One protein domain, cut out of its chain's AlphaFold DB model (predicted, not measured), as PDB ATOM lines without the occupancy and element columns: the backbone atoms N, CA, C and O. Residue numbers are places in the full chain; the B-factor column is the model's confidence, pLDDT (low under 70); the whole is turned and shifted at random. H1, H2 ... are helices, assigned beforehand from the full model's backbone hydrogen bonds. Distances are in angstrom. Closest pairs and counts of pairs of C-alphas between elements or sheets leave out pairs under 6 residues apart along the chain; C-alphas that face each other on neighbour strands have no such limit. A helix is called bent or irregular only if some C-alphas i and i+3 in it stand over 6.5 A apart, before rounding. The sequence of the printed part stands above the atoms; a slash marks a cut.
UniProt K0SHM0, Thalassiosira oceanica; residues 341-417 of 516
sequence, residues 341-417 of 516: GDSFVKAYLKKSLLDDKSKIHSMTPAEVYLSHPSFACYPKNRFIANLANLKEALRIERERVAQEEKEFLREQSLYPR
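This is residues 341 to 417 of the 516 residues of a protein of Thalassiosira oceanica (UniProt K0SHM0). One long helix, H4, runs the length of the model, with a small head of three shorter helices, H1, H2 and H3, gathered at its first end. The far part of H4 sticks out from this head as a bare arm, residues 399 to 414, with the last residues 415 to 417 beyond it, and this arm makes the length. The printed part has 77 residues with four named helices, in the order H1, H2, H3, H4, and no named strand; the class is all helix. The whole is only just loose, close to extended, with a radius of gyration of the C-alphas of 16.7 A, and it spans 53 by 24 by 17 A.

The printed part begins at Gly 341. H1, residues 344 to 354, starts at C-alpha 344 (191.757, 158.689, 192.187) and is 15.3 A from first to last C-alpha. H2 takes residues 365 to 370, 8.8 A long, and H3 residues 373 to 377, 8.2 A long. H3 is neither bent nor irregular, but only just: C-alphas 374 and 377 are 6.2 A apart. H4, residues 380 to 414, is 50.8 A long, from C-alpha 380 at (190.924, 171.163, 202.826) to C-alpha 414 at (227.762, 162.050, 169.099).

H1 only just touches H4, with 3 pairs of C-alphas within 8 A, and H4 touches H1 with residues 390 to 394 alone. Their closest C-alphas are those of Leu 353 and Lys 391, 7.5 A apart. The two run the same way at a steep tilt of 48 degrees. H1 and H2 are apart. H1 and H3 are close but not clearly touching; their closest C-alphas, of Val 345 and Phe 375, are 6.6 A apart. H2 and H3 only just touch, with 3 pairs of C-alphas within 8 A, and only at the corner by their link; the closest C-alphas are those of Tyr 369 and Phe 375, 5.9 A apart. H2 touches H4, and H4 touches H2 with residues 380 to 388 alone; the closest C-alphas are those of Pro 365 and Ile 384, 5.6 A apart. H2 and H4 run opposite ways at a steep tilt of 63 degrees. H3 and H4 are close but not clearly touching, with the C-alphas of Phe 375 and Phe 383 the closest, 7.8 A apart. In H1, H2 and H4 every O i to N i+4 pair is within hydrogen-bond range; in H3 it is 0 of 1, beside 1 of 2 O i to N i+3 pairs.

The two C-alphas farthest apart are those of Pro 379 and Arg 417, at 54.0 A. Residues 399 to 417 stand free; without them the body has 58 residues and spans 29 by 22 by 17 A. The printed part has no cut. The link from H1 to H2 is short, and those from H2 to H3 and from H3 to H4 are tight. The mean pLDDT of the printed part is 93.8, and no printed residue is under 70.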
ATOM      1  N   GLY A 341     198.490 158.883 198.014       84.88
ATOM      2  CA  GLY A 341     199.443 158.275 197.083       84.88
ATOM      3  C   GLY A 341     198.815 157.536 195.901       84.88
ATOM      4  O   GLY A 341     199.235 157.800 194.775       84.88
ATOM      5  N   ASP A 342     197.784 156.731 196.167       84.50
ATOM      6  CA  ASP A 342     197.110 155.857 195.190       84.50
ATOM      7  C   ASP A 342     195.665 156.303 194.926       84.50
ATOM      8  O   ASP A 342     194.828 155.555 194.425       84.50
ATOM      9  N   SER A 343     195.337 157.531 195.328       89.62
ATOM     10  CA  SER A 343     193.980 158.038 195.219       89.62
ATOM     11  C   SER A 343     193.621 158.409 193.781       89.62
ATOM     12  O   SER A 343     194.420 159.008 193.054       89.62
ATOM     13  N   PHE A 344     192.361 158.159 193.413       89.06
ATOM     14  CA  PHE A 344     191.757 158.689 192.187       89.06
ATOM     15  C   PHE A 344     191.977 160.205 192.055       89.06
ATOM     16  O   PHE A 344     192.306 160.697 190.982       89.06
ATOM     17  N   VAL A 345     191.876 160.937 193.169       92.75
ATOM     18  CA  VAL A 345     192.069 162.392 193.226       92.75
ATOM     19  C   VAL A 345     193.462 162.804 192.756       92.75
ATOM     20  O   VAL A 345     193.584 163.666 191.887       92.75
ATOM     21  N   LYS A 346     194.524 162.169 193.268       94.31
ATOM     22  CA  LYS A 346     195.896 162.458 192.829       94.31
ATOM     23  C   LYS A 346     196.100 162.099 191.355       94.31
ATOM     24  O   LYS A 346     196.760 162.855 190.647       94.31
ATOM     25  N   ALA A 347     195.538 160.982 190.886       92.44
ATOM     26  CA  ALA A 347     195.631 160.569 189.484       92.44
ATOM     27  C   ALA A 347     194.935 161.564 188.539       92.44
ATOM     28  O   ALA A 347     195.536 161.989 187.550       92.44
ATOM     29  N   TYR A 348     193.717 161.993 188.883       94.00
ATOM     30  CA  TYR A 348     192.969 163.018 188.156       94.00
ATOM     31  C   TYR A 348     193.747 164.336 188.104       94.00
ATOM     32  O   TYR A 348     194.033 164.840 187.021       94.00
ATOM     33  N   LEU A 349     194.188 164.844 189.262       96.12
ATOM     34  CA  LEU A 349     194.955 166.090 189.339       96.12
ATOM     35  C   LEU A 349     196.263 166.002 188.556       96.12
ATOM     36  O   LEU A 349     196.610 166.950 187.864       96.12
ATOM     37  N   LYS A 350     196.978 164.872 188.618       96.06
ATOM     38  CA  LYS A 350     198.195 164.661 187.824       96.06
ATOM     39  C   LYS A 350     197.897 164.734 186.327       96.06
ATOM     40  O   LYS A 350     198.625 165.417 185.617       96.06
ATOM     41  N   LYS A 351     196.836 164.075 185.853       94.50
ATOM     42  CA  LYS A 351     196.424 164.123 184.441       94.50
ATOM     43  C   LYS A 351     196.072 165.550 184.014       94.50
ATOM     44  O   LYS A 351     196.589 166.020 183.008       94.50
ATOM     45  N   SER A 352     195.262 166.255 184.801       95.06
ATOM     46  CA  SER A 352     194.871 167.637 184.510       95.06
ATOM     47  C   SER A 352     196.042 168.622 184.586       95.06
ATOM     48  O   SER A 352     196.103 169.541 183.786       95.06
ATOM     49  N   LEU A 353     196.997 168.432 185.503       95.62
ATOM     50  CA  LEU A 353     198.206 169.264 185.597       95.62
ATOM     51  C   LEU A 353     199.232 168.955 184.499       95.62
ATOM     52  O   LEU A 353     200.115 169.773 184.261       95.62
ATOM     53  N   LEU A 354     199.167 167.787 183.856       93.12
ATOM     54  CA  LEU A 354     199.983 167.464 182.681       93.12
ATOM     55  C   LEU A 354     199.418 168.071 181.392       93.12
ATOM     56  O   LEU A 354     200.179 168.296 180.461       93.12
ATOM     57  N   ASP A 355     198.120 168.365 181.350       93.38
ATOM     58  CA  ASP A 355     197.495 169.088 180.246       93.38
ATOM     59  C   ASP A 355     197.637 170.603 180.451       93.38
ATOM     60  O   ASP A 355     197.008 171.190 181.333       93.38
ATOM     61  N   ASP A 356     198.458 171.254 179.630       92.94
ATOM     62  CA  ASP A 356     198.709 172.698 179.721       92.94
ATOM     63  C   ASP A 356     197.461 173.545 179.386       92.94
ATOM     64  O   ASP A 356     197.408 174.727 179.723       92.94
ATOM     65  N   LYS A 357     196.423 172.950 178.775       94.44
ATOM     66  CA  LYS A 357     195.144 173.623 178.477       94.44
ATOM     67  C   LYS A 357     194.127 173.517 179.613       94.44
ATOM     68  O   LYS A 357     193.048 174.109 179.530       94.44
ATOM     69  N   SER A 358     194.432 172.763 180.668       94.62
ATOM     70  CA  SER A 358     193.492 172.554 181.763       94.62
ATOM     71  C   SER A 358     193.228 173.841 182.546       94.62
ATOM     72  O   SER A 358     194.144 174.567 182.932       94.62
ATOM     73  N   LYS A 359     191.957 174.074 182.899       95.00
ATOM     74  CA  LYS A 359     191.533 175.206 183.743       95.00
ATOM     75  C   LYS A 359     192.199 175.203 185.129       95.00
ATOM     76  O   LYS A 359     192.318 176.257 185.746       95.00
ATOM     77  N   ILE A 360     192.679 174.047 185.603       94.94
ATOM     78  CA  ILE A 360     193.315 173.877 186.923       94.94
ATOM     79  C   ILE A 360     194.582 174.736 187.086       94.94
ATOM     80  O   ILE A 360     194.937 175.088 188.215       94.94
ATOM     81  N   HIS A 361     195.248 175.118 185.991       94.12
ATOM     82  CA  HIS A 361     196.413 176.011 186.047       94.12
ATOM     83  C   HIS A 361     196.047 177.435 186.473       94.12
ATOM     84  O   HIS A 361     196.811 178.056 187.209       94.12
ATOM     85  N   SER A 362     194.864 177.916 186.082       96.12
ATOM     86  CA  SER A 362     194.370 179.259 186.418       96.12
ATOM     87  C   SER A 362     193.632 179.321 187.756       96.12
ATOM     88  O   SER A 362     193.363 180.410 188.252       96.12
ATOM     89  N   MET A 363     193.275 178.170 188.330       96.31
ATOM     90  CA  MET A 363     192.489 178.094 189.559       96.31
ATOM     91  C   MET A 363     193.370 178.176 190.805       96.31
ATOM     92  O   MET A 363     194.451 177.575 190.885       96.31
ATOM     93  N   THR A 364     192.869 178.855 191.835       96.88
ATOM     94  CA  THR A 364     193.501 178.819 193.158       96.88
ATOM     95  C   THR A 364     193.358 177.421 193.781       96.88
ATOM     96  O   THR A 364     192.398 176.707 193.492       96.88
ATOM     97  N   PRO A 365     194.257 176.980 194.685       96.38
ATOM     98  CA  PRO A 365     194.123 175.669 195.334       96.38
ATOM     99  C   PRO A 365     192.773 175.450 196.038       96.38
ATOM    100  O   PRO A 365     192.285 174.324 196.112       96.38
ATOM    101  N   ALA A 366     192.164 176.526 196.544       94.56
ATOM    102  CA  ALA A 366     190.843 176.487 197.159       94.56
ATOM    103  C   ALA A 366     189.724 176.299 196.124       94.56
ATOM    104  O   ALA A 366     188.794 175.541 196.387       94.56
ATOM    105  N   GLU A 367     189.820 176.942 194.961       96.94
ATOM    106  CA  GLU A 367     188.892 176.728 193.847       96.94
ATOM    107  C   GLU A 367     189.013 175.315 193.286       96.94
ATOM    108  O   GLU A 367     187.997 174.676 193.038       96.94
ATOM    109  N   VAL A 368     190.240 174.797 193.137       97.19
ATOM    110  CA  VAL A 368     190.467 173.409 192.700       97.19
ATOM    111  C   VAL A 368     189.821 172.440 193.681       97.19
ATOM    112  O   VAL A 368     189.162 171.506 193.259       97.19
ATOM    113  N   TYR A 369     189.937 172.672 194.991       96.44
ATOM    114  CA  TYR A 369     189.263 171.837 195.992       96.44
ATOM    115  C   TYR A 369     187.733 171.828 195.833       96.44
ATOM    116  O   TYR A 369     187.102 170.795 196.036       96.44
ATOM    117  N   LEU A 370     187.141 172.964 195.461       95.38
ATOM    118  CA  LEU A 370     185.699 173.094 195.234       95.38
ATOM    119  C   LEU A 370     185.259 172.616 193.844       95.38
ATOM    120  O   LEU A 370     184.063 172.486 193.605       95.38
ATOM    121  N   SER A 371     186.194 172.351 192.930       94.12
ATOM    122  CA  SER A 371     185.871 172.034 191.538       94.12
ATOM    123  C   SER A 371     185.288 170.638 191.349       94.12
ATOM    124  O   SER A 371     184.718 170.372 190.296       94.12
ATOM    125  N   HIS A 372     185.481 169.728 192.309       90.88
ATOM    126  CA  HIS A 372     185.014 168.351 192.192       90.88
ATOM    127  C   HIS A 372     184.562 167.779 193.553       90.88
ATOM    128  O   HIS A 372     185.354 167.782 194.501       90.88
ATOM    129  N   PRO A 373     183.343 167.204 193.668       89.62
ATOM    130  CA  PRO A 373     182.813 166.680 194.933       89.62
ATOM    131  C   PRO A 373     183.694 165.605 195.580       89.62
ATOM    132  O   PRO A 373     183.826 165.555 196.801       89.62
ATOM    133  N   SER A 374     184.365 164.775 194.773       87.75
ATOM    134  CA  SER A 374     185.261 163.727 195.288       87.75
ATOM    135  C   SER A 374     186.465 164.267 196.071       87.75
ATOM    136  O   SER A 374     187.082 163.514 196.824       87.75
ATOM    137  N   PHE A 375     186.803 165.556 195.957       92.94
ATOM    138  CA  PHE A 375     187.893 166.158 196.729       92.94
ATOM    139  C   PHE A 375     187.495 166.427 198.181       92.94
ATOM    140  O   PHE A 375     188.368 166.452 199.051       92.94
ATOM    141  N   ALA A 376     186.192 166.525 198.466       90.44
ATOM    142  CA  ALA A 376     185.664 166.793 199.802       90.44
ATOM    143  C   ALA A 376     185.977 165.684 200.826       90.44
ATOM    144  O   ALA A 376     185.895 165.921 202.029       90.44
ATOM    145  N   CYS A 377     186.380 164.488 200.372       87.38
ATOM    146  CA  CYS A 377     186.825 163.412 201.263       87.38
ATOM    147  C   CYS A 377     188.201 163.674 201.913       87.38
ATOM    148  O   CYS A 377     188.603 162.936 202.816       87.38
ATOM    149  N   TYR A 378     188.917 164.726 201.496       91.69
ATOM    150  CA  TYR A 378     190.175 165.161 202.100       91.69
ATOM    151  C   TYR A 378     189.976 166.450 202.903       91.69
ATOM    152  O   TYR A 378     189.380 167.394 202.395       91.69
ATOM    153  N   PRO A 379     190.552 166.578 204.113       94.12
ATOM    154  CA  PRO A 379     190.570 167.857 204.811       94.12
ATOM    155  C   PRO A 379     191.219 168.947 203.944       94.12
ATOM    156  O   PRO A 379     192.365 168.788 203.514       94.12
ATOM    157  N   LYS A 380     190.519 170.071 203.735       93.56
ATOM    158  CA  LYS A 380     190.924 171.163 202.826       93.56
ATOM    159  C   LYS A 380     192.390 171.587 202.980       93.56
ATOM    160  O   LYS A 380     193.111 171.674 201.992       93.56
ATOM    161  N   ASN A 381     192.868 171.778 204.213       92.94
ATOM    162  CA  ASN A 381     194.256 172.182 204.477       92.94
ATOM    163  C   ASN A 381     195.274 171.144 203.974       92.94
ATOM    164  O   ASN A 381     196.300 171.505 203.402       92.94
ATOM    165  N   ARG A 382     194.977 169.848 204.148       92.81
ATOM    166  CA  ARG A 382     195.836 168.767 203.648       92.81
ATOM    167  C   ARG A 382     195.768 168.652 202.134       92.81
ATOM    168  O   ARG A 382     196.801 168.442 201.514       92.81
ATOM    169  N   PHE A 383     194.585 168.816 201.545       95.38
ATOM    170  CA  PHE A 383     194.432 168.830 200.091       95.38
ATOM    171  C   PHE A 383     195.270 169.941 199.451       95.38
ATOM    172  O   PHE A 383     196.021 169.670 198.522       95.38
ATOM    173  N   ILE A 384     195.199 171.166 199.983       95.88
ATOM    174  CA  ILE A 384     195.965 172.311 199.469       95.88
ATOM    175  C   ILE A 384     197.473 172.036 199.549       95.88
ATOM    176  O   ILE A 384     198.177 172.218 198.557       95.88
ATOM    177  N   ALA A 385     197.962 171.541 200.692       94.88
ATOM    178  CA  ALA A 385     199.371 171.176 200.851       94.88
ATOM    179  C   ALA A 385     199.791 170.055 199.881       94.88
ATOM    180  O   ALA A 385     200.829 170.143 199.228       94.88
ATOM    181  N   ASN A 386     198.960 169.021 199.734       94.88
ATOM    182  CA  ASN A 386     199.215 167.912 198.820       94.88
ATOM    183  C   ASN A 386     199.217 168.350 197.349       94.88
ATOM    184  O   ASN A 386     200.039 167.863 196.576       94.88
ATOM    185  N   LEU A 387     198.327 169.266 196.964       96.38
ATOM    186  CA  LEU A 387     198.274 169.836 195.620       96.38
ATOM    187  C   LEU A 387     199.521 170.676 195.329       96.38
ATOM    188  O   LEU A 387     200.084 170.555 194.244       96.38
ATOM    189  N   ALA A 388     199.984 171.483 196.289       95.94
ATOM    190  CA  ALA A 388     201.227 172.242 196.152       95.94
ATOM    191  C   ALA A 388     202.438 171.311 195.969       95.94
ATOM    192  O   ALA A 388     203.201 171.473 195.018       95.94
ATOM    193  N   ASN A 389     202.549 170.273 196.805       94.88
ATOM    194  CA  ASN A 389     203.598 169.257 196.680       94.88
ATOM    195  C   ASN A 389     203.524 168.510 195.341       94.88
ATOM    196  O   ASN A 389     204.554 168.209 194.747       94.88
ATOM    197  N   LEU A 390     202.315 168.216 194.848       95.94
ATOM    198  CA  LEU A 390     202.123 167.569 193.550       95.94
ATOM    199  C   LEU A 390     202.554 168.478 192.394       95.94
ATOM    200  O   LEU A 390     203.222 167.999 191.481       95.94
ATOM    201  N   LYS A 391     202.209 169.772 192.432       95.81
ATOM    202  CA  LYS A 391     202.654 170.752 191.429       95.81
ATOM    203  C   LYS A 391     204.180 170.834 191.385       95.81
ATOM    204  O   LYS A 391     204.752 170.754 190.303       95.81
ATOM    205  N   GLU A 392     204.827 170.914 192.546       95.50
ATOM    206  CA  GLU A 392     206.290 170.970 192.620       95.50
ATOM    207  C   GLU A 392     206.945 169.666 192.146       95.50
ATOM    208  O   GLU A 392     207.873 169.698 191.341       95.50
ATOM    209  N   ALA A 393     206.413 168.507 192.549       94.44
ATOM    210  CA  ALA A 393     206.899 167.215 192.072       94.44
ATOM    211  C   ALA A 393     206.799 167.090 190.541       94.44
ATOM    212  O   ALA A 393     207.722 166.590 189.903       94.44
ATOM    213  N   LEU A 394     205.709 167.571 189.934       95.38
ATOM    214  CA  LEU A 394     205.552 167.571 188.476       95.38
ATOM    215  C   LEU A 394     206.469 168.580 187.781       95.38
ATOM    216  O   LEU A 394     206.935 168.296 186.680       95.38
ATOM    217  N   ARG A 395     206.753 169.729 188.404       95.38
ATOM    218  CA  ARG A 395     207.722 170.704 187.886       95.38
ATOM    219  C   ARG A 395     209.121 170.087 187.802       95.38
ATOM    220  O   ARG A 395     209.730 170.133 186.738       95.38
ATOM    221  N   ILE A 396     209.578 169.466 188.893       94.19
ATOM    222  CA  ILE A 396     210.872 168.766 188.963       94.19
ATOM    223  C   ILE A 396     210.924 167.629 187.935       94.19
ATOM    224  O   ILE A 396     211.907 167.493 187.212       94.19
ATOM    225  N   GLU A 397     209.854 166.838 187.827       92.81
ATOM    226  CA  GLU A 397     209.763 165.749 186.850       92.81
ATOM    227  C   GLU A 397     209.887 166.258 185.407       92.81
ATOM    228  O   GLU A 397     210.665 165.708 184.632       92.81
ATOM    229  N   ARG A 398     209.163 167.328 185.048       92.69
ATOM    230  CA  ARG A 398     209.233 167.941 183.710       92.69
ATOM    231  C   ARG A 398     210.646 168.438 183.395       92.69
ATOM    232  O   ARG A 398     211.145 168.189 182.302       92.69
ATOM    233  N   GLU A 399     211.291 169.115 184.346       94.88
ATOM    234  CA  GLU A 399     212.661 169.624 184.195       94.88
ATOM    235  C   GLU A 399     213.667 168.486 183.992       94.88
ATOM    236  O   GLU A 399     214.504 168.542 183.089       94.88
ATOM    237  N   ARG A 400     213.532 167.405 184.767       92.31
ATOM    238  CA  ARG A 400     214.361 166.211 184.608       92.31
ATOM    239  C   ARG A 400     214.165 165.552 183.246       92.31
ATOM    240  O   ARG A 400     215.153 165.287 182.572       92.31
ATOM    241  N   VAL A 401     212.920 165.320 182.826       91.88
ATOM    242  CA  VAL A 401     212.622 164.709 181.519       91.88
ATOM    243  C   VAL A 401     213.192 165.556 180.379       91.88
ATOM    244  O   VAL A 401     213.781 165.003 179.454       91.88
ATOM    245  N   ALA A 402     213.087 166.885 180.464       94.12
ATOM    246  CA  ALA A 402     213.668 167.787 179.471       94.12
ATOM    247  C   ALA A 402     215.203 167.692 179.423       94.12
ATOM    248  O   ALA A 402     215.802 167.712 178.345       94.12
ATOM    249  N   GLN A 403     215.851 167.562 180.582       95.31
ATOM    250  CA  GLN A 403     217.300 167.403 180.659       95.31
ATOM    251  C   GLN A 403     217.762 166.034 180.135       95.31
ATOM    252  O   GLN A 403     218.728 165.977 179.374       95.31
ATOM    253  N   GLU A 404     217.061 164.953 180.484       95.06
ATOM    254  CA  GLU A 404     217.317 163.603 179.963       95.06
ATOM    255  C   GLU A 404     217.117 163.545 178.443       95.06
ATOM    256  O   GLU A 404     217.921 162.946 177.734       95.06
ATOM    257  N   GLU A 405     216.087 164.208 177.911       95.25
ATOM    258  CA  GLU A 405     215.859 164.307 176.467       95.25
ATOM    259  C   GLU A 405     216.981 165.081 175.767       95.25
ATOM    260  O   GLU A 405     217.488 164.645 174.733       95.25
ATOM    261  N   LYS A 406     217.445 166.186 176.358       96.56
ATOM    262  CA  LYS A 406     218.594 166.940 175.842       96.56
ATOM    263  C   LYS A 406     219.877 166.105 175.842       96.56
ATOM    264  O   LYS A 406     220.650 166.168 174.885       96.56
ATOM    265  N   GLU A 407     220.119 165.344 176.904       95.88
ATOM    266  CA  GLU A 407     221.268 164.443 177.005       95.88
ATOM    267  C   GLU A 407     221.182 163.298 175.995       95.88
ATOM    268  O   GLU A 407     222.157 163.046 175.287       95.88
ATOM    269  N   PHE A 408     220.004 162.694 175.847       94.19
ATOM    270  CA  PHE A 408     219.731 161.671 174.844       94.19
ATOM    271  C   PHE A 408     219.998 162.180 173.422       94.19
ATOM    272  O   PHE A 408     220.689 161.520 172.650       94.19
ATOM    273  N   LEU A 409     219.506 163.374 173.072       93.06
ATOM    274  CA  LEU A 409     219.739 163.978 171.755       93.06
ATOM    275  C   LEU A 409     221.223 164.292 171.525       93.06
ATOM    276  O   LEU A 409     221.743 164.067 170.431       93.06
ATOM    277  N   ARG A 410     221.925 164.771 172.560       95.62
ATOM    278  CA  ARG A 410     223.378 164.984 172.507       95.62
ATOM    279  C   ARG A 410     224.101 163.664 172.239       95.62
ATOM    280  O   ARG A 410     224.930 163.613 171.336       95.62
ATOM    281  N   GLU A 411     223.781 162.607 172.976       94.12
ATOM    282  CA  GLU A 411     224.388 161.284 172.795       94.12
ATOM    283  C   GLU A 411     224.089 160.710 171.404       94.12
ATOM    284  O   GLU A 411     225.010 160.288 170.708       94.12
ATOM    285  N   GLN A 412     222.843 160.806 170.940       91.50
ATOM    286  CA  GLN A 412     222.449 160.393 169.592       91.50
ATOM    287  C   GLN A 412     223.214 161.156 168.496       91.50
ATOM    288  O   GLN A 412     223.529 160.578 167.456       91.50
ATOM    289  N   SER A 413     223.536 162.436 168.718       93.94
ATOM    290  CA  SER A 413     224.338 163.236 167.782       93.94
ATOM    291  C   SER A 413     225.826 162.869 167.787       93.94
ATOM    292  O   SER A 413     226.472 162.928 166.743       93.94
ATOM    293  N   LEU A 414     226.367 162.473 168.946       95.06
ATOM    294  CA  LEU A 414     227.762 162.050 169.099       95.06
ATOM    295  C   LEU A 414     227.991 160.643 168.540       95.06
ATOM    296  O   LEU A 414     229.055 160.367 167.986       95.06
ATOM    297  N   TYR A 415     226.987 159.776 168.659       93.06
ATOM    298  CA  TYR A 415     227.028 158.385 168.223       93.06
ATOM    299  C   TYR A 415     225.904 158.114 167.217       93.06
ATOM    300  O   TYR A 415     224.959 157.369 167.509       93.06
ATOM    301  N   PRO A 416     225.968 158.726 166.017       93.38
ATOM    302  CA  PRO A 416     224.973 158.471 164.995       93.38
ATOM    303  C   PRO A 416     224.995 156.987 164.632       93.38
ATOM    304  O   PRO A 416     226.050 156.380 164.436       93.38
ATOM    305  N   ARG A 417     223.807 156.391 164.524       89.81
ATOM    306  CA  ARG A 417     223.678 154.987 164.134       89.81
ATOM    307  C   ARG A 417     224.282 154.786 162.743       89.81
ATOM    308  O   ARG A 417     223.992 155.541 161.815       89.81
TER     309      ARG A 417